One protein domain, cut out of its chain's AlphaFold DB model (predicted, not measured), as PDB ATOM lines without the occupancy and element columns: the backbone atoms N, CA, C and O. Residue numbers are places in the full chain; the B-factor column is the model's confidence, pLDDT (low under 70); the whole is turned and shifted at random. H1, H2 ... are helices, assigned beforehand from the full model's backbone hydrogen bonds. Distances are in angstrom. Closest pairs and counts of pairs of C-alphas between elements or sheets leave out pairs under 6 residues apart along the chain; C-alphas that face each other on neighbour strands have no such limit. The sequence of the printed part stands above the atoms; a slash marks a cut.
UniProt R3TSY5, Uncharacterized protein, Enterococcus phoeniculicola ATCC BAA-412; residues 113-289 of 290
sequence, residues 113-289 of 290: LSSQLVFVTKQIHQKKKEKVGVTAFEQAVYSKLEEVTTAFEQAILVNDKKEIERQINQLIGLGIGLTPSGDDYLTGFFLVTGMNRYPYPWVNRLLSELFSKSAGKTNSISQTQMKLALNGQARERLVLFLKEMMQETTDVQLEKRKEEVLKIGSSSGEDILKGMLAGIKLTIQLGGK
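This is residues 113 to 289 of the 290 residues of an uncharacterized protein of Enterococcus phoeniculicola ATCC BAA-412 (UniProt R3TSY5). The longest helix, H2, and H1 make a wide U with H9 between its arms, and residues 125 to 136 at the bend stick out from the helical body. H9 crosses H4 at the core; H5 and H6 pack on H4, H3 packs on H2, and the hairpin of H7 and H8 packs on H1. The printed part has 177 residues with nine named helices, H1 to H9 in order, and no named strand: all helix. It is compact, with a radius of gyration of the C-alphas of 15.3 A, and spans 42 by 40 by 28 A.

H2, residues 136 to 157, forms a hairpin with H3, residues 161 to 171; their closest C-alphas, Phe 152 and Gln 167, are 5.4 A apart. Residues 153 to 157 alone touch H9, residues 268 to 287, the closest C-alphas being Leu 157 and Leu 286, 6.7 A. H9 and H4, residues 181 to 193, are the hubs and touch at a steep tilt of 41 degrees, with closest C-alphas Tyr 185 and Gly 275, 4.1 A. H6, residues 220 to 230, touches H4 at a shallow tilt of 23 degrees, with closest C-alphas Leu 191 and Ala 229, 4.2 A. With H5, residues 201 to 212, the helices H2, H4, H6 and H9 make a bundle, one group of helices. H1, residues 113 to 130, touches H9, with closest C-alphas Leu 117 and Leu 277, 6.7 A. H7, residues 236 to 245, and H8, residues 251 to 262, form a hairpin. Every O i to N i+4 pair is within hydrogen-bond range in H2 to H9, and 11 of 14 in H1.

H1 begins at C-alpha 113 (125.256, 155.861, 125.419), and H9 ends at C-alpha 287 (136.259, 150.474, 124.803). H2 is 31.9 A long.

The printed part has no cut and no long link. Residues 126 to 133 and 288 to 289 have pLDDT under 70.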
ATOM      1  N   LEU A 113     124.438 155.296 124.334       96.50
ATOM      2  CA  LEU A 113     125.256 155.861 125.419       96.50
ATOM      3  C   LEU A 113     126.087 157.069 124.952       96.50
ATOM      4  O   LEU A 113     126.136 158.106 125.616       96.50
ATOM      5  N   SER A 114     126.706 156.959 123.775       96.56
ATOM      6  CA  SER A 114     127.514 158.032 123.185       96.56
ATOM      7  C   SER A 114     126.680 159.262 122.816       96.56
ATOM      8  O   SER A 114     127.119 160.387 123.053       96.56
ATOM      9  N   SER A 115     125.480 159.083 122.253       96.62
ATOM     10  CA  SER A 115     124.605 160.209 121.901       96.62
ATOM     11  C   SER A 115     124.018 160.878 123.145       96.62
ATOM     12  O   SER A 115     124.018 162.108 123.207       96.62
ATOM     13  N   GLN A 116     123.624 160.104 124.163       97.19
ATOM     14  CA  GLN A 116     123.172 160.616 125.466       97.19
ATOM     15  C   GLN A 116     124.271 161.439 126.153       97.19
ATOM     16  O   GLN A 116     124.025 162.557 126.609       97.19
ATOM     17  N   LEU A 117     125.513 160.942 126.156       97.12
ATOM     18  CA  LEU A 117     126.666 161.673 126.685       97.12
ATOM     19  C   LEU A 117     126.852 163.024 125.974       97.12
ATOM     20  O   LEU A 117     127.045 164.050 126.632       97.12
ATOM     21  N   VAL A 118     126.780 163.042 124.639       96.38
ATOM     22  CA  VAL A 118     126.899 164.274 123.841       96.38
ATOM     23  C   VAL A 118     125.757 165.246 124.142       96.38
ATOM     24  O   VAL A 118     126.011 166.444 124.280       96.38
ATOM     25  N   PHE A 119     124.525 164.751 124.262       95.44
ATOM     26  CA  PHE A 119     123.347 165.553 124.593       95.44
ATOM     27  C   PHE A 119     123.524 166.286 125.929       95.44
ATOM     28  O   PHE A 119     123.510 167.520 125.955       95.44
ATOM     29  N   VAL A 120     123.803 165.552 127.012       95.12
ATOM     30  CA  VAL A 120     123.953 166.144 128.354       95.12
ATOM     31  C   VAL A 120     125.152 167.099 128.403       95.12
ATOM     32  O   VAL A 120     125.053 168.210 128.930       95.12
ATOM     33  N   THR A 121     126.279 166.723 127.788       93.69
ATOM     34  CA  THR A 121     127.495 167.554 127.771       93.69
ATOM     35  C   THR A 121     127.258 168.902 127.085       93.69
ATOM     36  O   THR A 121     127.735 169.931 127.569       93.69
ATOM     37  N   LYS A 122     126.504 168.941 125.977       90.69
ATOM     38  CA  LYS A 122     126.205 170.194 125.260       90.69
ATOM     39  C   LYS A 122     125.438 171.191 126.127       90.69
ATOM     40  O   LYS A 122     125.731 172.383 126.084       90.69
ATOM     41  N   GLN A 123     124.493 170.720 126.929       85.62
ATOM     42  CA  GLN A 123     123.648 171.592 127.744       85.62
ATOM     43  C   GLN A 123     124.392 172.226 128.922       85.62
ATOM     44  O   GLN A 123     124.121 173.374 129.271       85.62
ATOM     45  N   ILE A 124     125.360 171.518 129.514       83.56
ATOM     46  CA  ILE A 124     126.203 172.076 130.584       83.56
ATOM     47  C   ILE A 124     127.036 173.246 130.045       83.56
ATOM     48  O   ILE A 124     127.116 174.299 130.672       83.56
ATOM     49  N   HIS A 125     127.602 173.105 128.842       73.25
ATOM     50  CA  HIS A 125     128.398 174.165 128.216       73.25
ATOM     51  C   HIS A 125     127.568 175.401 127.836       73.25
ATOM     52  O   HIS A 125     128.088 176.515 127.877       73.25
ATOM     53  N   GLN A 126     126.286 175.234 127.493       61.91
ATOM     54  CA  GLN A 126     125.402 176.351 127.136       61.91
ATOM     55  C   GLN A 126     125.083 177.260 128.335       61.91
ATOM     56  O   GLN A 126     125.057 178.477 128.169       61.91
ATOM     57  N   LYS A 127     124.946 176.704 129.549       57.78
ATOM     58  CA  LYS A 127     124.732 177.483 130.787       57.78
ATOM     59  C   LYS A 127     125.972 178.283 131.240       57.78
ATOM     60  O   LYS A 127     125.837 179.230 132.009       57.78
ATOM     61  N   LYS A 128     127.181 177.962 130.750       53.62
ATOM     62  CA  LYS A 128     128.455 178.588 131.180       53.62
ATOM     63  C   LYS A 128     128.603 180.060 130.743       53.62
ATOM     64  O   LYS A 128     129.472 180.757 131.258       53.62
ATOM     65  N   LYS A 129     127.775 180.550 129.808       47.94
ATOM     66  CA  LYS A 129     127.910 181.891 129.204       47.94
ATOM     67  C   LYS A 129     127.382 183.066 130.046       47.94
ATOM     68  O   LYS A 129     127.567 184.200 129.622       47.94
ATOM     69  N   GLU A 130     126.805 182.840 131.228       46.97
ATOM     70  CA  GLU A 130     126.114 183.903 131.990       46.97
ATOM     71  C   GLU A 130     126.566 184.077 133.455       46.97
ATOM     72  O   GLU A 130     125.834 184.640 134.265       46.97
ATOM     73  N   LYS A 131     127.782 183.660 133.842       52.66
ATOM     74  CA  LYS A 131     128.330 184.052 135.159       52.66
ATOM     75  C   LYS A 131     129.012 185.421 135.073       52.66
ATOM     76  O   LYS A 131     130.224 185.529 134.912       52.66
ATOM     77  N   VAL A 132     128.208 186.478 135.170       49.94
ATOM     78  CA  VAL A 132     128.683 187.851 135.402       49.94
ATOM     79  C   VAL A 132     129.279 187.924 136.815       49.94
ATOM     80  O   VAL A 132     128.606 187.555 137.773       49.94
ATOM     81  N   GLY A 133     130.527 188.391 136.955       59.84
ATOM     82  CA  GLY A 133     131.146 188.666 138.264       59.84
ATOM     83  C   GLY A 133     132.231 187.698 138.755       59.84
ATOM     84  O   GLY A 133     132.587 187.766 139.926       59.84
ATOM     85  N   VAL A 134     132.783 186.827 137.901       70.88
ATOM     86  CA  VAL A 134     133.893 185.930 138.284       70.88
ATOM     87  C   VAL A 134     135.202 186.717 138.425       70.88
ATOM     88  O   VAL A 134     135.644 187.372 137.476       70.88
ATOM     89  N   THR A 135     135.842 186.632 139.590       82.25
ATOM     90  CA  THR A 135     137.130 187.278 139.886       82.25
ATOM     91  C   THR A 135     138.277 186.677 139.061       82.25
ATOM     92  O   THR A 135     138.216 185.527 138.628       82.25
ATOM     93  N   ALA A 136     139.375 187.420 138.872       85.75
ATOM     94  CA  ALA A 136     140.565 186.900 138.180       85.75
ATOM     95  C   ALA A 136     141.142 185.640 138.860       85.75
ATOM     96  O   ALA A 136     141.638 184.737 138.189       85.75
ATOM     97  N   PHE A 137     141.033 185.561 140.189       85.25
ATOM     98  CA  PHE A 137     141.430 184.386 140.959       85.25
ATOM     99  C   PHE A 137     140.550 183.171 140.638       85.25
ATOM    100  O   PHE A 137     141.070 182.112 140.297       85.25
ATOM    101  N   GLU A 138     139.225 183.323 140.672       84.31
ATOM    102  CA  GLU A 138     138.291 182.251 140.307       84.31
ATOM    103  C   GLU A 138     138.492 181.784 138.860       84.31
ATOM    104  O   GLU A 138     138.489 180.584 138.594       84.31
ATOM    105  N   GLN A 139     138.738 182.707 137.924       84.69
ATOM    106  CA  GLN A 139     139.058 182.360 136.535       84.69
ATOM    107  C   GLN A 139     140.329 181.505 136.438       84.69
ATOM    108  O   GLN A 139     140.336 180.502 135.723       84.69
ATOM    109  N   ALA A 140     141.382 181.856 137.183       88.06
ATOM    110  CA  ALA A 140     142.614 181.072 137.227       88.06
ATOM    111  C   ALA A 140     142.384 179.673 137.821       88.06
ATOM    112  O   ALA A 140     142.888 178.689 137.279       88.06
ATOM    113  N   VAL A 141     141.578 179.563 138.884       87.88
ATOM    114  CA  VAL A 141     141.195 178.272 139.481       87.88
ATOM    115  C   VAL A 141     140.438 177.407 138.471       87.88
ATOM    116  O   VAL A 141     140.787 176.241 138.295       87.88
ATOM    117  N   TYR A 142     139.456 177.962 137.753       86.81
ATOM    118  CA  TYR A 142     138.714 177.215 136.731       86.81
ATOM    119  C   TYR A 142     139.590 176.798 135.547       86.81
ATOM    120  O   TYR A 142     139.469 175.668 135.074       86.81
ATOM    121  N   SER A 143     140.498 177.668 135.095       89.31
ATOM    122  CA  SER A 143     141.465 177.327 134.047       89.31
ATOM    123  C   SER A 143     142.386 176.193 134.492       89.31
ATOM    124  O   SER A 143     142.644 175.268 133.722       89.31
ATOM    125  N   LYS A 144     142.864 176.235 135.743       93.69
ATOM    126  CA  LYS A 144     143.707 175.172 136.292       93.69
ATOM    127  C   LYS A 144     142.937 173.862 136.428       93.69
ATOM    128  O   LYS A 144     143.475 172.808 136.107       93.69
ATOM    129  N   LEU A 145     141.680 173.917 136.862       93.69
ATOM    130  CA  LEU A 145     140.819 172.743 136.958       93.69
ATOM    131  C   LEU A 145     140.633 172.070 135.589       93.69
ATOM    132  O   LEU A 145     140.739 170.852 135.489       93.69
ATOM    133  N   GLU A 146     140.411 172.842 134.525       93.06
ATOM    134  CA  GLU A 146     140.272 172.314 133.161       93.06
ATOM    135  C   GLU A 146     141.573 171.672 132.645       93.06
ATOM    136  O   GLU A 146     141.547 170.569 132.094       93.06
ATOM    137  N   GLU A 147     142.721 172.309 132.893       96.31
ATOM    138  CA  GLU A 147     144.048 171.768 132.565       96.31
ATOM    139  C   GLU A 147     144.297 170.424 133.272       96.31
ATOM    140  O   GLU A 147     144.648 169.427 132.636       96.31
ATOM    141  N   VAL A 148     144.089 170.388 134.590       97.00
ATOM    142  CA  VAL A 148     144.388 169.227 135.438       97.00
ATOM    143  C   VAL A 148     143.425 168.072 135.154       97.00
ATOM    144  O   VAL A 148     143.871 166.931 135.041       97.00
ATOM    145  N   THR A 149     142.124 168.336 134.983       97.38
ATOM    146  CA  THR A 149     141.143 167.283 134.647       97.38
ATOM    147  C   THR A 149     141.403 166.688 133.263       97.38
ATOM    148  O   THR A 149     141.383 165.467 133.110       97.38
ATOM    149  N   THR A 150     141.768 167.511 132.273       97.38
ATOM    150  CA  THR A 150     142.162 167.027 130.940       97.38
ATOM    151  C   THR A 150     143.400 166.134 131.012       97.38
ATOM    152  O   THR A 150     143.414 165.044 130.438       97.38
ATOM    153  N   ALA A 151     144.440 166.564 131.732       98.12
ATOM    154  CA  ALA A 151     145.656 165.775 131.895       98.12
ATOM    155  C   ALA A 151     145.395 164.464 132.659       98.12
ATOM    156  O   ALA A 151     145.931 163.423 132.284       98.12
ATOM    157  N   PHE A 152     144.528 164.490 133.676       98.44
ATOM    158  CA  PHE A 152     144.091 163.307 134.418       98.44
ATOM    159  C   PHE A 152     143.395 162.280 133.513       98.44
ATOM    160  O   PHE A 152     143.792 161.114 133.494       98.44
ATOM    161  N   GLU A 153     142.406 162.709 132.718       97.88
ATOM    162  CA  GLU A 153     141.709 161.843 131.755       97.88
ATOM    163  C   GLU A 153     142.694 161.207 130.760       97.88
ATOM    164  O   GLU A 153     142.658 159.995 130.526       97.88
ATOM    165  N   GLN A 154     143.611 162.005 130.200       97.88
ATOM    166  CA  GLN A 154     144.605 161.512 129.241       97.88
ATOM    167  C   GLN A 154     145.585 160.521 129.866       97.88
ATOM    168  O   GLN A 154     145.871 159.489 129.258       97.88
ATOM    169  N   ALA A 155     146.053 160.786 131.086       98.00
ATOM    170  CA  ALA A 155     146.955 159.895 131.803       98.00
ATOM    171  C   ALA A 155     146.334 158.506 132.019       98.00
ATOM    172  O   ALA A 155     147.010 157.494 131.828       98.00
ATOM    173  N   ILE A 156     145.030 158.433 132.321       97.69
ATOM    174  CA  ILE A 156     144.311 157.153 132.410       97.69
ATOM    175  C   ILE A 156     144.228 156.472 131.040       97.69
ATOM    176  O   ILE A 156     144.493 155.272 130.938       97.69
ATOM    177  N   LEU A 157     143.922 157.216 129.972       96.69
ATOM    178  CA  LEU A 157     143.813 156.667 128.612       96.69
ATOM    179  C   LEU A 157     145.107 156.044 128.080       96.69
ATOM    180  O   LEU A 157     145.026 155.161 127.219       96.69
ATOM    181  N   VAL A 158     146.268 156.529 128.523       96.56
ATOM    182  CA  VAL A 158     147.590 155.983 128.165       96.56
ATOM    183  C   VAL A 158     148.204 155.118 129.271       96.56
ATOM    184  O   VAL A 158     149.301 154.599 129.095       96.56
ATOM    185  N   ASN A 159     147.483 154.919 130.383       96.00
ATOM    186  CA  ASN A 159     147.915 154.152 131.554       96.00
ATOM    187  C   ASN A 159     149.247 154.650 132.167       96.00
ATOM    188  O   ASN A 159     150.072 153.856 132.628       96.00
ATOM    189  N   ASP A 160     149.459 155.970 132.196       97.56
ATOM    190  CA  ASP A 160     150.606 156.590 132.867       97.56
ATOM    191  C   ASP A 160     150.311 156.774 134.360       97.56
ATOM    192  O   ASP A 160     149.795 157.798 134.805       97.56
ATOM    193  N   LYS A 161     150.653 155.761 135.159       96.25
ATOM    194  CA  LYS A 161     150.394 155.752 136.607       96.25
ATOM    195  C   LYS A 161     151.005 156.937 137.355       96.25
ATOM    196  O   LYS A 161     150.388 157.417 138.303       96.25
ATOM    197  N   LYS A 162     152.199 157.391 136.955       96.56
ATOM    198  CA  LYS A 162     152.880 158.507 137.630       96.56
ATOM    199  C   LYS A 162     152.137 159.806 137.368       96.56
ATOM    200  O   LYS A 162     151.933 160.596 138.287       96.56
ATOM    201  N   GLU A 163     151.697 159.997 136.131       97.75
ATOM    202  CA  GLU A 163     150.918 161.171 135.773       97.75
ATOM    203  C   GLU A 163     149.520 161.139 136.409       97.75
ATOM    204  O   GLU A 163     149.080 162.153 136.942       97.75
ATOM    205  N   ILE A 164     148.859 159.975 136.477       97.75
ATOM    206  CA  ILE A 164     147.580 159.822 137.199       97.75
ATOM    207  C   ILE A 164     147.736 160.262 138.662       97.75
ATOM    208  O   ILE A 164     146.956 161.083 139.144       97.75
ATOM    209  N   GLU A 165     148.760 159.767 139.362       96.44
ATOM    210  CA  GLU A 165     149.050 160.156 140.746       96.44
ATOM    211  C   GLU A 165     149.316 161.659 140.878       96.44
ATOM    212  O   GLU A 165     148.781 162.314 141.778       96.44
ATOM    213  N   ARG A 166     150.100 162.236 139.961       96.56
ATOM    214  CA  ARG A 166     150.392 163.673 139.951       96.56
ATOM    215  C   ARG A 166     149.125 164.514 139.790       96.56
ATOM    216  O   ARG A 166     149.002 165.550 140.444       96.56
ATOM    217  N   GLN A 167     148.201 164.105 138.924       97.19
ATOM    218  CA  GLN A 167     146.984 164.873 138.663       97.19
ATOM    219  C   GLN A 167     145.943 164.717 139.768       97.19
ATOM    220  O   GLN A 167     145.383 165.721 140.195       97.19
ATOM    221  N   ILE A 168     145.748 163.514 140.325       95.06
ATOM    222  CA  ILE A 168     144.881 163.328 141.505       95.06
ATOM    223  C   ILE A 168     145.344 164.229 142.652       95.06
ATOM    224  O   ILE A 168     144.542 164.942 143.245       95.06
ATOM    225  N   ASN A 169     146.652 164.259 142.918       94.56
ATOM    226  CA  ASN A 169     147.218 165.098 143.971       94.56
ATOM    227  C   ASN A 169     147.046 166.607 143.727       94.56
ATOM    228  O   ASN A 169     147.107 167.365 144.689       94.56
ATOM    229  N   GLN A 170     146.861 167.037 142.477       94.75
ATOM    230  CA  GLN A 170     146.547 168.426 142.134       94.75
ATOM    231  C   GLN A 170     145.048 168.728 142.174       94.75
ATOM    232  O   GLN A 170     144.694 169.881 142.369       94.75
ATOM    233  N   LEU A 171     144.181 167.734 141.951       95.88
ATOM    234  CA  LEU A 171     142.724 167.904 141.989       95.88
ATOM    235  C   LEU A 171     142.192 167.966 143.417       95.88
ATOM    236  O   LEU A 171     141.280 168.744 143.687       95.88
ATOM    237  N   ILE A 172     142.745 167.157 144.321       95.00
ATOM    238  CA  ILE A 172     142.254 167.099 145.699       95.00
ATOM    239  C   ILE A 172     142.479 168.446 146.382       95.00
ATOM    240  O   ILE A 172     143.605 168.934 146.462       95.00
ATOM    241  N   GLY A 173     141.393 169.039 146.872       93.00
ATOM    242  CA  GLY A 173     141.400 170.360 147.492       93.00
ATOM    243  C   GLY A 173     141.423 171.542 146.509       93.00
ATOM    244  O   GLY A 173     141.396 172.688 146.954       93.00
ATOM    245  N   LEU A 174     141.455 171.315 145.190       92.56
ATOM    246  CA  LEU A 174     141.478 172.390 144.191       92.56
ATOM    247  C   LEU A 174     140.086 172.989 143.989       92.56
ATOM    248  O   LEU A 174     139.187 172.335 143.470       92.56
ATOM    249  N   GLY A 175     139.898 174.253 144.351       88.44
ATOM    250  CA  GLY A 175     138.615 174.941 144.214       88.44
ATOM    251  C   GLY A 175     138.344 175.882 145.378       88.44
ATOM    252  O   GLY A 175     139.160 176.016 146.286       88.44
ATOM    253  N   ILE A 176     137.192 176.548 145.344       81.19
ATOM    254  CA  ILE A 176     136.775 177.503 146.375       81.19
ATOM    255  C   ILE A 176     135.529 176.961 147.067       81.19
ATOM    256  O   ILE A 176     134.642 176.416 146.417       81.19
ATOM    257  N   GLY A 177     135.443 177.173 148.379       80.62
ATOM    258  CA  GLY A 177     134.270 176.837 149.176       80.62
ATOM    259  C   GLY A 177     134.441 175.565 149.997       80.62
ATOM    260  O   GLY A 177     135.547 175.073 150.205       80.62
ATOM    261  N   LEU A 178     133.314 175.076 150.516       79.06
ATOM    262  CA  LEU A 178     133.288 173.936 151.427       79.06
ATOM    263  C   LEU A 178     133.626 172.621 150.722       79.06
ATOM    264  O   LEU A 178     134.322 171.811 151.313       79.06
ATOM    265  N   THR A 179     133.147 172.410 149.494       84.44
ATOM    266  CA  THR A 179     133.573 171.306 148.626       84.44
ATOM    267  C   THR A 179     134.319 171.911 147.434       84.44
ATOM    268  O   THR A 179     133.710 172.578 146.597       84.44
ATOM    269  N   PRO A 180     135.654 171.791 147.385       91.00
ATOM    270  CA  PRO A 180     136.435 172.241 146.241       91.00
ATOM    271  C   PRO A 180     135.983 171.566 144.935       91.00
ATOM    272  O   PRO A 180     135.770 170.356 144.902       91.00
ATOM    273  N   SER A 181     135.890 172.326 143.839       93.00
ATOM    274  CA  SER A 181     135.459 171.829 142.521       93.00
ATOM    275  C   SER A 181     136.221 170.592 142.022       93.00
ATOM    276  O   SER A 181     135.651 169.754 141.327       93.00
ATOM    277  N   GLY A 182     137.503 170.459 142.363       95.62
ATOM    278  CA  GLY A 182     138.322 169.288 142.059       95.62
ATOM    279  C   GLY A 182     137.878 168.036 142.814       95.62
ATOM    280  O   GLY A 182     137.821 166.964 142.215       95.62
ATOM    281  N   ASP A 183     137.474 168.170 144.080       96.38
ATOM    282  CA  ASP A 183     136.907 167.063 144.859       96.38
ATOM    283  C   ASP A 183     135.526 166.661 144.334       96.38
ATOM    284  O   ASP A 183     135.214 165.473 144.254       96.38
ATOM    285  N   ASP A 184     134.704 167.641 143.953       96.62
ATOM    286  CA  ASP A 184     133.384 167.412 143.362       96.62
ATOM    287  C   ASP A 184     133.514 166.667 142.021       96.62
ATOM    288  O   ASP A 184     132.882 165.626 141.816       96.62
ATOM    289  N   TYR A 185     134.419 167.117 141.144       97.50
ATOM    290  CA  TYR A 185     134.757 166.409 139.906       97.50
ATOM    291  C   TYR A 185     135.244 164.979 140.181       97.50
ATOM    292  O   TYR A 185     134.741 164.027 139.577       97.50
ATOM    293  N   LEU A 186     136.188 164.794 141.112       98.06
ATOM    294  CA  LEU A 186     136.687 163.465 141.472       98.06
ATOM    295  C   LEU A 186     135.582 162.576 142.044       98.06
ATOM    296  O   LEU A 186     135.526 161.401 141.701       98.06
ATOM    297  N   THR A 187     134.663 163.121 142.840       97.94
ATOM    298  CA  THR A 187     133.512 162.385 143.381       97.94
ATOM    299  C   THR A 187     132.646 161.821 142.257       97.94
ATOM    300  O   THR A 187     132.337 160.628 142.253       97.94
ATOM    301  N   GLY A 188     132.298 162.639 141.261       98.50
ATOM    302  CA  GLY A 188     131.541 162.175 140.097       98.50
ATOM    303  C   GLY A 188     132.291 161.129 139.272       98.50
ATOM    304  O   GLY A 188     131.719 160.115 138.868       98.50
ATOM    305  N   PHE A 189     133.589 161.346 139.053       98.75
ATOM    306  CA  PHE A 189     134.435 160.429 138.294       98.75
ATOM    307  C   PHE A 189     134.593 159.076 139.001       98.75
ATOM    308  O   PHE A 189     134.406 158.014 138.400       98.75
ATOM    309  N   PHE A 190     134.895 159.104 140.299       98.62
ATOM    310  CA  PHE A 190     135.036 157.924 141.144       98.62
ATOM    311  C   PHE A 190     133.750 157.117 141.173       98.62
ATOM    312  O   PHE A 190     133.827 155.904 140.998       98.62
ATOM    313  N   LEU A 191     132.593 157.777 141.277       98.62
ATOM    314  CA  LEU A 191     131.294 157.109 141.282       98.62
ATOM    315  C   LEU A 191     131.074 156.270 140.020       98.62
ATOM    316  O   LEU A 191     130.586 155.147 140.112       98.62
ATOM    317  N   VAL A 192     131.481 156.775 138.852       98.69
ATOM    318  CA  VAL A 192     131.375 156.019 137.597       98.69
ATOM    319  C   VAL A 192     132.280 154.795 137.601       98.69
ATOM    320  O   VAL A 192     131.840 153.702 137.252       98.69
ATOM    321  N   THR A 193     133.536 154.954 138.018       98.12
ATOM    322  CA  THR A 193     134.482 153.826 138.073       98.12
ATOM    323  C   THR A 193     134.149 152.819 139.180       98.12
ATOM    324  O   THR A 193     134.511 151.652 139.068       98.12
ATOM    325  N   GLY A 194     133.461 153.261 140.235       97.94
ATOM    326  CA  GLY A 194     132.995 152.450 141.358       97.94
ATOM    327  C   GLY A 194     131.647 151.769 141.122       97.94
ATOM    328  O   GLY A 194     131.179 151.054 142.003       97.94
ATOM    329  N   MET A 195     131.012 151.970 139.961       98.12
ATOM    330  CA  MET A 195     129.772 151.277 139.606       98.12
ATOM    331  C   MET A 195     129.943 149.755 139.606       98.12
ATOM    332  O   MET A 195     130.980 149.207 139.214       98.12
ATOM    333  N   ASN A 196     128.859 149.055 139.928       97.25
ATOM    334  CA  ASN A 196     128.794 147.615 139.736       97.25
ATOM    335  C   ASN A 196     129.021 147.263 138.266       97.25
ATOM    336  O   ASN A 196     128.518 147.933 137.367       97.25
ATOM    337  N   ARG A 197     129.771 146.183 138.015       96.19
ATOM    338  CA  ARG A 197     130.122 145.709 136.662       96.19
ATOM    339  C   ARG A 197     130.880 146.734 135.804       96.19
ATOM    340  O   ARG A 197     130.875 146.612 134.580       96.19
ATOM    341  N   TYR A 198     131.567 147.702 136.417       97.38
ATOM    342  CA  TYR A 198     132.442 148.608 135.678       97.38
ATOM    343  C   TYR A 198     133.470 147.816 134.833       97.38
ATOM    344  O   TYR A 198     134.175 146.957 135.373       97.38
ATOM    345  N   PRO A 199     133.580 148.071 133.513       96.50
ATOM    346  CA  PRO A 199     134.334 147.219 132.584       96.50
ATOM    347  C   PRO A 199     135.856 147.268 132.763       96.50
ATOM    348  O   PRO A 199     136.552 146.372 132.283       96.50
ATOM    349  N   TYR A 200     136.390 148.271 133.471       97.00
ATOM    350  CA  TYR A 200     137.830 148.428 133.703       97.00
ATOM    351  C   TYR A 200     138.178 148.459 135.200       97.00
ATOM    352  O   TYR A 200     138.612 149.495 135.707       97.00
ATOM    353  N   PRO A 201     138.066 147.330 135.933       96.00
ATOM    354  CA  PRO A 201     138.303 147.296 137.382       96.00
ATOM    355  C   PRO A 201     139.688 147.795 137.811       96.00
ATOM    356  O   PRO A 201     139.875 148.223 138.946       96.00
ATOM    357  N   TRP A 202     140.681 147.740 136.916       96.75
ATOM    358  CA  TRP A 202     142.021 148.254 137.192       96.75
ATOM    359  C   TRP A 202     142.033 149.768 137.445       96.75
ATOM    360  O   TRP A 202     142.836 150.211 138.261       96.75
ATOM    361  N   VAL A 203     141.141 150.537 136.799       97.62
ATOM    362  CA  VAL A 203     141.037 151.992 136.981       97.62
ATOM    363  C   VAL A 203     140.585 152.281 138.407       97.62
ATOM    364  O   VAL A 203     141.313 152.922 139.153       97.62
ATOM    365  N   ASN A 204     139.442 151.733 138.830       97.56
ATOM    366  CA  ASN A 204     138.921 151.938 140.183       97.56
ATOM    367  C   ASN A 204     139.896 151.459 141.274       97.56
ATOM    368  O   ASN A 204     140.092 152.166 142.263       97.56
ATOM    369  N   ARG A 205     140.576 150.317 141.074       97.75
ATOM    370  CA  ARG A 205     141.616 149.845 142.008       97.75
ATOM    371  C   ARG A 205     142.775 150.833 142.132       97.75
ATOM    372  O   ARG A 205     143.184 151.133 143.249       97.75
ATOM    373  N   LEU A 206     143.284 151.342 141.009       97.38
ATOM    374  CA  LEU A 206     144.362 152.330 141.006       97.38
ATOM    375  C   LEU A 206     143.922 153.632 141.688       97.38
ATOM    376  O   LEU A 206     144.639 154.142 142.540       97.38
ATOM    377  N   LEU A 207     142.737 154.149 141.353       97.31
ATOM    378  CA  LEU A 207     142.207 155.372 141.965       97.31
ATOM    379  C   LEU A 207     142.009 155.208 143.474       97.31
ATOM    380  O   LEU A 207     142.369 156.105 144.227       97.31
ATOM    381  N   SER A 208     141.519 154.048 143.921       96.56
ATOM    382  CA  SER A 208     141.378 153.731 145.347       96.56
ATOM    383  C   SER A 208     142.727 153.697 146.066       96.56
ATOM    384  O   SER A 208     142.861 154.257 147.154       96.56
ATOM    385  N   GLU A 209     143.746 153.085 145.454       96.25
ATOM    386  CA  GLU A 209     145.104 153.056 146.001       96.25
ATOM    387  C   GLU A 209     145.681 154.472 146.131       96.25
ATOM    388  O   GLU A 209     146.188 154.843 147.189       96.25
ATOM    389  N   LEU A 210     145.580 155.281 145.077       94.88
ATOM    390  CA  LEU A 210     146.114 156.641 145.064       94.88
ATOM    391  C   LEU A 210     145.363 157.553 146.041       94.88
ATOM    392  O   LEU A 210     145.995 158.297 146.788       94.88
ATOM    393  N   PHE A 211     144.036 157.439 146.107       93.56
ATOM    394  CA  PHE A 211     143.217 158.203 147.044       93.56
ATOM    395  C   PHE A 211     143.516 157.846 148.510       93.56
ATOM    396  O   PHE A 211     143.546 158.721 149.377       93.56
ATOM    397  N   SER A 212     143.830 156.580 148.807       91.06
ATOM    398  CA  SER A 212     144.218 156.172 150.167       91.06
ATOM    399  C   SER A 212     145.498 156.864 150.664       91.06
ATOM    400  O   SER A 212     145.681 157.039 151.866       91.06
ATOM    401  N   LYS A 213     146.359 157.321 149.742       88.81
ATOM    402  CA  LYS A 213     147.604 158.054 150.031       88.81
ATOM    403  C   LYS A 213     147.400 159.570 150.149       88.81
ATOM    404  O   LYS A 213     148.338 160.285 150.492       88.81
ATOM    405  N   SER A 214     146.199 160.079 149.864       82.88
ATOM    406  CA  SER A 214     145.883 161.515 149.870       82.88
ATOM    407  C   SER A 214     145.106 161.990 151.104       82.88
ATOM    408  O   SER A 214     144.508 163.066 151.072       82.88
ATOM    409  N   ALA A 215     145.113 161.206 152.187       72.88
ATOM    410  CA  ALA A 215     144.441 161.557 153.437       72.88
ATOM    411  C   ALA A 215     144.857 162.953 153.942       72.88
ATOM    412  O   ALA A 215     146.025 163.335 153.861       72.88
ATOM    413  N   GLY A 216     143.887 163.726 154.438       76.12
ATOM    414  CA  GLY A 216     144.117 165.056 155.015       76.12
ATOM    415  C   GLY A 216     144.360 166.197 154.016       76.12
ATOM    416  O   GLY A 216     144.556 167.330 154.444       76.12
ATOM    417  N   LYS A 217     144.336 165.950 152.697       83.69
ATOM    418  CA  LYS A 217     144.561 167.002 151.677       83.69
ATOM    419  C   LYS A 217     143.333 167.859 151.351       83.69
ATOM    420  O   LYS A 217     143.464 168.884 150.694       83.69
ATOM    421  N   THR A 218     142.151 167.448 151.800       88.00
ATOM    422  CA  THR A 218     140.906 168.221 151.689       88.00
ATOM    423  C   THR A 218     140.064 168.048 152.954       88.00
ATOM    424  O   THR A 218     140.453 167.327 153.871       88.00
ATOM    425  N   ASN A 219     138.914 168.706 153.035       88.12
ATOM    426  CA  ASN A 219     138.007 168.612 154.172       88.12
ATOM    427  C   ASN A 219     137.361 167.212 154.290       88.12
ATOM    428  O   ASN A 219     137.217 166.475 153.311       88.12
ATOM    429  N   SER A 220     136.922 166.868 155.499       88.25
ATOM    430  CA  SER A 220     136.305 165.577 155.838       88.25
ATOM    431  C   SER A 220     135.064 165.245 154.995       88.25
ATOM    432  O   SER A 220     134.823 164.073 154.690       88.25
ATOM    433  N   ILE A 221     134.297 166.260 154.572       90.00
ATOM    434  CA  ILE A 221     133.078 166.101 153.761       90.00
ATOM    435  C   ILE A 221     133.451 165.583 152.374       90.00
ATOM    436  O   ILE A 221     132.974 164.519 151.976       90.00
ATOM    437  N   SER A 222     134.355 166.275 151.680       91.88
ATOM    438  CA  SER A 222     134.892 165.853 150.385       91.88
ATOM    439  C   SER A 222     135.546 164.468 150.458       91.88
ATOM    440  O   SER A 222     135.295 163.616 149.605       91.88
ATOM    441  N   GLN A 223     136.347 164.202 151.499       92.12
ATOM    442  CA  GLN A 223     137.005 162.899 151.668       92.12
ATOM    443  C   GLN A 223     135.990 161.755 151.794       92.12
ATOM    444  O   GLN A 223     136.129 160.718 151.140       92.12
ATOM    445  N   THR A 224     134.946 161.952 152.602       91.62
ATOM    446  CA  THR A 224     133.891 160.954 152.809       91.62
ATOM    447  C   THR A 224     133.105 160.709 151.521       91.62
ATOM    448  O   THR A 224     132.864 159.555 151.164       91.62
ATOM    449  N   GLN A 225     132.751 161.767 150.784       93.81
ATOM    450  CA  GLN A 225     132.033 161.656 149.509       93.81
ATOM    451  C   GLN A 225     132.839 160.892 148.453       93.81
ATOM    452  O   GLN A 225     132.314 159.954 147.854       93.81
ATOM    453  N   MET A 226     134.124 161.213 148.280       95.94
ATOM    454  CA  MET A 226     135.007 160.491 147.357       95.94
ATOM    455  C   MET A 226     135.188 159.021 147.759       95.94
ATOM    456  O   MET A 226     135.141 158.136 146.902       95.94
ATOM    457  N   LYS A 227     135.333 158.731 149.061       94.69
ATOM    458  CA  LYS A 227     135.423 157.354 149.573       94.69
ATOM    459  C   LYS A 227     134.154 156.557 149.276       94.69
ATOM    460  O   LYS A 227     134.246 155.413 148.835       94.69
ATOM    461  N   LEU A 228     132.976 157.135 149.505       94.50
ATOM    462  CA  LEU A 228     131.696 156.505 149.173       94.50
ATOM    463  C   LEU A 228     131.578 156.258 147.663       94.50
ATOM    464  O   LEU A 228     131.254 155.144 147.251       94.50
ATOM    465  N   ALA A 229     131.936 157.253 146.850       97.38
ATOM    466  CA  ALA A 229     131.883 157.178 145.397       97.38
ATOM    467  C   ALA A 229     132.771 156.059 144.825       97.38
ATOM    468  O   ALA A 229     132.319 155.296 143.974       97.38
ATOM    469  N   LEU A 230     133.994 155.885 145.343       97.12
ATOM    470  CA  LEU A 230     134.878 154.772 144.958       97.12
ATOM    471  C   LEU A 230     134.264 153.391 145.232       97.12
ATOM    472  O   LEU A 230     134.594 152.437 144.530       97.12
ATOM    473  N   ASN A 231     133.362 153.301 146.212       95.75
ATOM    474  CA  ASN A 231     132.609 152.096 146.562       95.75
ATOM    475  C   ASN A 231     131.230 152.023 145.869       95.75
ATOM    476  O   ASN A 231     130.369 151.251 146.295       95.75
ATOM    477  N   GLY A 232     130.981 152.858 144.855       96.56
ATOM    478  CA  GLY A 232     129.715 152.893 144.119       96.56
ATOM    479  C   GLY A 232     128.539 153.454 144.924       96.56
ATOM    480  O   GLY A 232     127.388 153.293 144.526       96.56
ATOM    481  N   GLN A 233     128.797 154.086 146.070       95.88
ATOM    482  CA  GLN A 233     127.771 154.655 146.939       95.88
ATOM    483  C   GLN A 233     127.686 156.163 146.728       95.88
ATOM    484  O   GLN A 233     128.689 156.873 146.742       95.88
ATOM    485  N   ALA A 234     126.473 156.669 146.565       95.56
ATOM    486  CA  ALA A 234     126.224 158.090 146.398       95.56
ATOM    487  C   ALA A 234     124.801 158.436 146.824       95.56
ATOM    488  O   ALA A 234     123.971 157.560 147.055       95.56
ATOM    489  N   ARG A 235     124.525 159.736 146.917       94.25
ATOM    490  CA  ARG A 235     123.166 160.239 147.120       94.25
ATOM    491  C   ARG A 235     122.252 159.883 145.952       94.25
ATOM    492  O   ARG A 235     122.695 159.816 144.803       94.25
ATOM    493  N   GLU A 236     120.980 159.688 146.260       95.31
ATOM    494  CA  GLU A 236     119.987 159.079 145.379       95.31
ATOM    495  C   GLU A 236     119.930 159.750 144.009       95.31
ATOM    496  O   GLU A 236     119.999 159.062 142.994       95.31
ATOM    497  N   ARG A 237     119.892 161.083 143.933       95.81
ATOM    498  CA  ARG A 237     119.793 161.744 142.624       95.81
ATOM    499  C   ARG A 237     121.008 161.538 141.709       95.81
ATOM    500  O   ARG A 237     120.844 161.569 140.493       95.81
ATOM    501  N   LEU A 238     122.205 161.297 142.261       97.81
ATOM    502  CA  LEU A 238     123.383 160.934 141.454       97.81
ATOM    503  C   LEU A 238     123.221 159.521 140.887       97.81
ATOM    504  O   LEU A 238     123.460 159.290 139.704       97.81
ATOM    505  N   VAL A 239     122.744 158.590 141.719       97.69
ATOM    506  CA  VAL A 239     122.441 157.215 141.306       97.69
ATOM    507  C   VAL A 239     121.345 157.192 140.243       97.69
ATOM    508  O   VAL A 239     121.496 156.509 139.236       97.69
ATOM    509  N   LEU A 240     120.262 157.950 140.427       97.38
ATOM    510  CA  LEU A 240     119.164 158.032 139.462       97.38
ATOM    511  C   LEU A 240     119.629 158.606 138.122       97.38
ATOM    512  O   LEU A 240     119.252 158.075 137.083       97.38
ATOM    513  N   PHE A 241     120.483 159.633 138.129       98.25
ATOM    514  CA  PHE A 241     121.092 160.143 136.901       98.25
ATOM    515  C   PHE A 241     121.929 159.072 136.186       98.25
ATOM    516  O   PHE A 241     121.754 158.857 134.989       98.25
ATOM    517  N   LEU A 242     122.797 158.357 136.913       98.31
ATOM    518  CA  LEU A 242     123.601 157.284 136.321       98.31
ATOM    519  C   LEU A 242     122.740 156.130 135.804       98.31
ATOM    520  O   LEU A 242     123.033 155.606 134.735       98.31
ATOM    521  N   LYS A 243     121.659 155.767 136.500       97.12
ATOM    522  CA  LYS A 243     120.706 154.755 136.024       97.12
ATOM    523  C   LYS A 243     120.109 155.129 134.668       97.12
ATOM    524  O   LYS A 243     120.107 154.288 133.779       97.12
ATOM    525  N   GLU A 244     119.677 156.379 134.487       97.50
ATOM    526  CA  GLU A 244     119.183 156.840 133.180       97.50
ATOM    527  C   GLU A 244     120.281 156.866 132.115       97.50
ATOM    528  O   GLU A 244     120.019 156.569 130.957       97.50
ATOM    529  N   MET A 245     121.521 157.194 132.487       97.75
ATOM    530  CA  MET A 245     122.644 157.158 131.549       97.75
ATOM    531  C   MET A 245     123.014 155.741 131.107       97.75
ATOM    532  O   MET A 245     123.563 155.604 130.023       97.75
ATOM    533  N   MET A 246     122.773 154.714 131.930       97.19
ATOM    534  CA  MET A 246     123.128 153.312 131.648       97.19
ATOM    535  C   MET A 246     122.007 152.532 130.940       97.19
ATOM    536  O   MET A 246     122.115 151.318 130.768       97.19
ATOM    537  N   GLN A 247     120.938 153.205 130.522       95.75
ATOM    538  CA  GLN A 247     119.852 152.625 129.738       95.75
ATOM    539  C   GLN A 247     119.462 153.567 128.594       95.75
ATOM    540  O   GLN A 247     119.830 154.742 128.580       95.75
ATOM    541  N   GLU A 248     118.729 153.049 127.610       95.00
ATOM    542  CA  GLU A 248     118.162 153.892 126.558       95.00
ATOM    543  C   GLU A 248     116.991 154.697 127.137       95.00
ATOM    544  O   GLU A 248     115.948 154.139 127.479       95.00
ATOM    545  N   THR A 249     117.185 156.010 127.255       94.75
ATOM    546  CA  THR A 249     116.242 156.938 127.887       94.75
ATOM    547  C   THR A 249     116.002 158.155 126.987       94.75
ATOM    548  O   THR A 249     116.821 158.512 126.144       94.75
ATOM    549  N   THR A 250     114.852 158.814 127.148       95.44
ATOM    550  CA  THR A 250     114.526 160.039 126.408       95.44
ATOM    551  C   THR A 250     115.318 161.251 126.905       95.44
ATOM    552  O   THR A 250     115.570 161.411 128.101       95.44
ATOM    553  N   ASP A 251     115.606 162.183 125.998       94.94
ATOM    554  CA  ASP A 251     116.241 163.473 126.303       94.94
ATOM    555  C   ASP A 251     115.530 164.238 127.436       94.94
ATOM    556  O   ASP A 251     116.179 164.833 128.294       94.94
ATOM    557  N   VAL A 252     114.193 164.177 127.492       96.12
ATOM    558  CA  VAL A 252     113.374 164.825 128.537       96.12
ATOM    559  C   VAL A 252     113.649 164.236 129.921       96.12
ATOM    560  O   VAL A 252     113.743 164.966 130.910       96.12
ATOM    561  N   GLN A 253     113.775 162.914 130.013       96.38
ATOM    562  CA  GLN A 253     114.035 162.243 131.282       96.38
ATOM    563  C   GLN A 253     115.484 162.472 131.741       96.38
ATOM    564  O   GLN A 253     115.712 162.731 132.925       96.38
ATOM    565  N   LEU A 254     116.451 162.467 130.816       95.56
ATOM    566  CA  LEU A 254     117.837 162.841 131.116       95.56
ATOM    567  C   LEU A 254     117.948 164.294 131.586       95.56
ATOM    568  O   LEU A 254     118.618 164.559 132.585       95.56
ATOM    569  N   GLU A 255     117.245 165.217 130.925       95.38
ATOM    570  CA  GLU A 255     117.168 166.625 131.324       95.38
ATOM    571  C   GLU A 255     116.666 166.765 132.760       95.38
ATOM    572  O   GLU A 255     117.287 167.435 133.585       95.38
ATOM    573  N   LYS A 256     115.571 166.071 133.087       96.25
ATOM    574  CA  LYS A 256     114.999 166.075 134.433       96.25
ATOM    575  C   LYS A 256     116.019 165.621 135.481       96.25
ATOM    576  O   LYS A 256     116.208 166.316 136.479       96.25
ATOM    577  N   ARG A 257     116.692 164.484 135.266       96.56
ATOM    578  CA  ARG A 257     117.695 163.973 136.220       96.56
ATOM    579  C   ARG A 257     118.899 164.890 136.342       96.56
ATOM    580  O   ARG A 257     119.384 165.121 137.446       96.56
ATOM    581  N   LYS A 258     119.355 165.457 135.229       96.00
ATOM    582  CA  LYS A 258     120.426 166.452 135.214       96.00
ATOM    583  C   LYS A 258     120.061 167.662 136.081       96.00
ATOM    584  O   LYS A 258     120.843 168.040 136.947       96.00
ATOM    585  N   GLU A 259     118.871 168.236 135.911       94.81
ATOM    586  CA  GLU A 259     118.418 169.375 136.726       94.81
ATOM    587  C   GLU A 259     118.246 169.006 138.213       94.81
ATOM    588  O   GLU A 259     118.488 169.837 139.084       94.81
ATOM    589  N   GLU A 260     117.892 167.760 138.546       94.75
ATOM    590  CA  GLU A 260     117.913 167.273 139.934       94.75
ATOM    591  C   GLU A 260     119.340 167.284 140.515       94.75
ATOM    592  O   GLU A 260     119.550 167.783 141.629       94.75
ATOM    593  N   VAL A 261     120.335 166.794 139.764       95.94
ATOM    594  CA  VAL A 261     121.758 166.828 140.154       95.94
ATOM    595  C   VAL A 261     122.257 168.265 140.333       95.94
ATOM    596  O   VAL A 261     122.915 168.558 141.328       95.94
ATOM    597  N   LEU A 262     121.881 169.188 139.445       92.69
ATOM    598  CA  LEU A 262     122.279 170.599 139.542       92.69
ATOM    599  C   LEU A 262     121.715 171.316 140.781       92.69
ATOM    600  O   LEU A 262     122.258 172.337 141.185       92.69
ATOM    601  N   LYS A 263     120.680 170.773 141.437       90.69
ATOM    602  CA  LYS A 263     120.179 171.272 142.734       90.69
ATOM    603  C   LYS A 263     121.062 170.865 143.929       90.69
ATOM    604  O   LYS A 263     120.633 171.026 145.073       90.69
ATOM    605  N   ILE A 264     122.216 170.228 143.715       87.56
ATOM    606  CA  ILE A 264     123.170 169.886 144.784       87.56
ATOM    607  C   ILE A 264     124.107 171.069 145.006       87.56
ATOM    608  O   ILE A 264     124.932 171.378 144.149       87.56
ATOM    609  N   GLY A 265     124.032 171.675 146.192       81.25
ATOM    610  CA  GLY A 265     124.884 172.813 146.540       81.25
ATOM    611  C   GLY A 265     124.683 174.010 145.604       81.25
ATOM    612  O   GLY A 265     123.760 174.041 144.794       81.25
ATOM    613  N   SER A 266     125.535 175.027 145.736       72.56
ATOM    614  CA  SER A 266     125.530 176.190 144.840       72.56
ATOM    615  C   SER A 266     126.191 175.881 143.491       72.56
ATOM    616  O   SER A 266     125.655 176.248 142.448       72.56
ATOM    617  N   SER A 267     127.349 175.214 143.513       80.00
ATOM    618  CA  SER A 267     128.123 174.823 142.323       80.00
ATOM    619  C   SER A 267     128.534 173.350 142.295       80.00
ATOM    620  O   SER A 267     128.835 172.838 141.219       80.00
ATOM    621  N   SER A 268     128.501 172.653 143.435       89.00
ATOM    622  CA  SER A 268     128.992 171.275 143.568       89.00
ATOM    623  C   SER A 268     128.316 170.306 142.597       89.00
ATOM    624  O   SER A 268     128.977 169.492 141.961       89.00
ATOM    625  N   GLY A 269     126.995 170.419 142.415       93.25
ATOM    626  CA  GLY A 269     126.241 169.564 141.497       93.25
ATOM    627  C   GLY A 269     126.721 169.644 140.047       93.25
ATOM    628  O   GLY A 269     126.729 168.631 139.352       93.25
ATOM    629  N   GLU A 270     127.163 170.819 139.592       92.94
ATOM    630  CA  GLU A 270     127.702 171.000 138.240       92.94
ATOM    631  C   GLU A 270     129.054 170.290 138.080       92.94
ATOM    632  O   GLU A 270     129.281 169.610 137.078       92.94
ATOM    633  N   ASP A 271     129.938 170.410 139.072       95.12
ATOM    634  CA  ASP A 271     131.280 169.825 139.021       95.12
ATOM    635  C   ASP A 271     131.251 168.297 139.219       95.12
ATOM    636  O   ASP A 271     131.909 167.579 138.461       95.12
ATOM    637  N   ILE A 272     130.385 167.775 140.102       97.50
ATOM    638  CA  ILE A 272     130.101 166.331 140.211       97.50
ATOM    639  C   ILE A 272     129.581 165.783 138.880       97.50
ATOM    640  O   ILE A 272     130.029 164.734 138.409       97.50
ATOM    641  N   LEU A 273     128.650 166.492 138.238       97.44
ATOM    642  CA  LEU A 273     128.105 166.075 136.951       97.44
ATOM    643  C   LEU A 273     129.187 166.025 135.864       97.44
ATOM    644  O   LEU A 273     129.248 165.041 135.129       97.44
ATOM    645  N   LYS A 274     130.081 167.022 135.790       96.50
ATOM    646  CA  LYS A 274     131.239 166.987 134.874       96.50
ATOM    647  C   LYS A 274     132.120 165.765 135.127       96.50
ATOM    648  O   LYS A 274     132.495 165.094 134.168       96.50
ATOM    649  N   GLY A 275     132.385 165.444 136.393       98.25
ATOM    650  CA  GLY A 275     133.117 164.243 136.792       98.25
ATOM    651  C   GLY A 275     132.468 162.947 136.300       98.25
ATOM    652  O   GLY A 275     133.137 162.100 135.707       98.25
ATOM    653  N   MET A 276     131.148 162.808 136.475       98.69
ATOM    654  CA  MET A 276     130.406 161.639 135.983       98.69
ATOM    655  C   MET A 276     130.484 161.521 134.453       98.69
ATOM    656  O   MET A 276     130.771 160.452 133.916       98.69
ATOM    657  N   LEU A 277     130.275 162.620 133.726       98.31
ATOM    658  CA  LEU A 277     130.351 162.609 132.262       98.31
ATOM    659  C   LEU A 277     131.763 162.274 131.766       98.31
ATOM    660  O   LEU A 277     131.904 161.501 130.817       98.31
ATOM    661  N   ALA A 278     132.800 162.792 132.427       98.44
ATOM    662  CA  ALA A 278     134.192 162.456 132.143       98.44
ATOM    663  C   ALA A 278     134.482 160.963 132.361       98.44
ATOM    664  O   ALA A 278     135.069 160.320 131.490       98.44
ATOM    665  N   GLY A 279     134.004 160.379 133.465       98.38
ATOM    666  CA  GLY A 279     134.132 158.944 133.723       98.38
ATOM    667  C   GLY A 279     133.454 158.086 132.646       98.38
ATOM    668  O   GLY A 279     134.025 157.097 132.179       98.38
ATOM    669  N   ILE A 280     132.253 158.473 132.197       98.38
ATOM    670  CA  ILE A 280     131.526 157.762 131.130       98.38
ATOM    671  C   ILE A 280     132.284 157.884 129.802       98.38
ATOM    672  O   ILE A 280     132.544 156.874 129.143       98.38
ATOM    673  N   LYS A 281     132.701 159.100 129.434       97.94
ATOM    674  CA  LYS A 281     133.497 159.388 128.232       97.94
ATOM    675  C   LYS A 281     134.780 158.558 128.192       97.94
ATOM    676  O   LYS A 281     135.035 157.896 127.186       97.94
ATOM    677  N   LEU A 282     135.542 158.546 129.288       97.25
ATOM    678  CA  LEU A 282     136.751 157.735 129.430       97.25
ATOM    679  C   LEU A 282     136.447 156.260 129.149       97.25
ATOM    680  O   LEU A 282     137.167 155.596 128.404       97.25
ATOM    681  N   THR A 283     135.363 155.750 129.728       97.00
ATOM    682  CA  THR A 283     134.977 154.340 129.619       97.00
ATOM    683  C   THR A 283     134.641 153.951 128.178       97.00
ATOM    684  O   THR A 283     135.070 152.896 127.713       97.00
ATOM    685  N   ILE A 284     133.958 154.826 127.433       96.25
ATOM    686  CA  ILE A 284     133.711 154.647 125.993       96.25
ATOM    687  C   ILE A 284     135.036 154.637 125.214       96.25
ATOM    688  O   ILE A 284     135.255 153.768 124.371       96.25
ATOM    689  N   GLN A 285     135.942 155.572 125.508       95.62
ATOM    690  CA  GLN A 285     137.230 155.689 124.816       95.62
ATOM    691  C   GLN A 285     138.154 154.491 125.067       95.62
ATOM    692  O   GLN A 285     138.824 154.037 124.144       95.62
ATOM    693  N   LEU A 286     138.170 153.942 126.284       93.56
ATOM    694  CA  LEU A 286     138.876 152.695 126.592       93.56
ATOM    695  C   LEU A 286     138.273 151.494 125.841       93.56
ATOM    696  O   LEU A 286     138.998 150.562 125.495       93.56
ATOM    697  N   GLY A 287     136.963 151.513 125.567       84.75
ATOM    698  CA  GLY A 287     136.259 150.474 124.803       84.75
ATOM    699  C   GLY A 287     136.551 150.512 123.310       84.75
ATOM    700  O   GLY A 287     136.691 149.457 122.694       84.75
ATOM    701  N   GLY A 288     136.699 151.713 122.749       64.88
ATOM    702  CA  GLY A 288     137.017 151.936 121.337       64.88
ATOM    703  C   GLY A 288     138.486 151.717 120.950       64.88
ATOM    704  O   GLY A 288     138.805 151.810 119.773       64.88
ATOM    705  N   LYS A 289     139.381 151.439 121.908       52.66
ATOM    706  CA  LYS A 289     140.810 151.135 121.671       52.66
ATOM    707  C   LYS A 289     141.107 149.630 121.501       52.66
ATOM    708  O   LYS A 289     142.252 149.222 121.688       52.66
TER     709      LYS A 289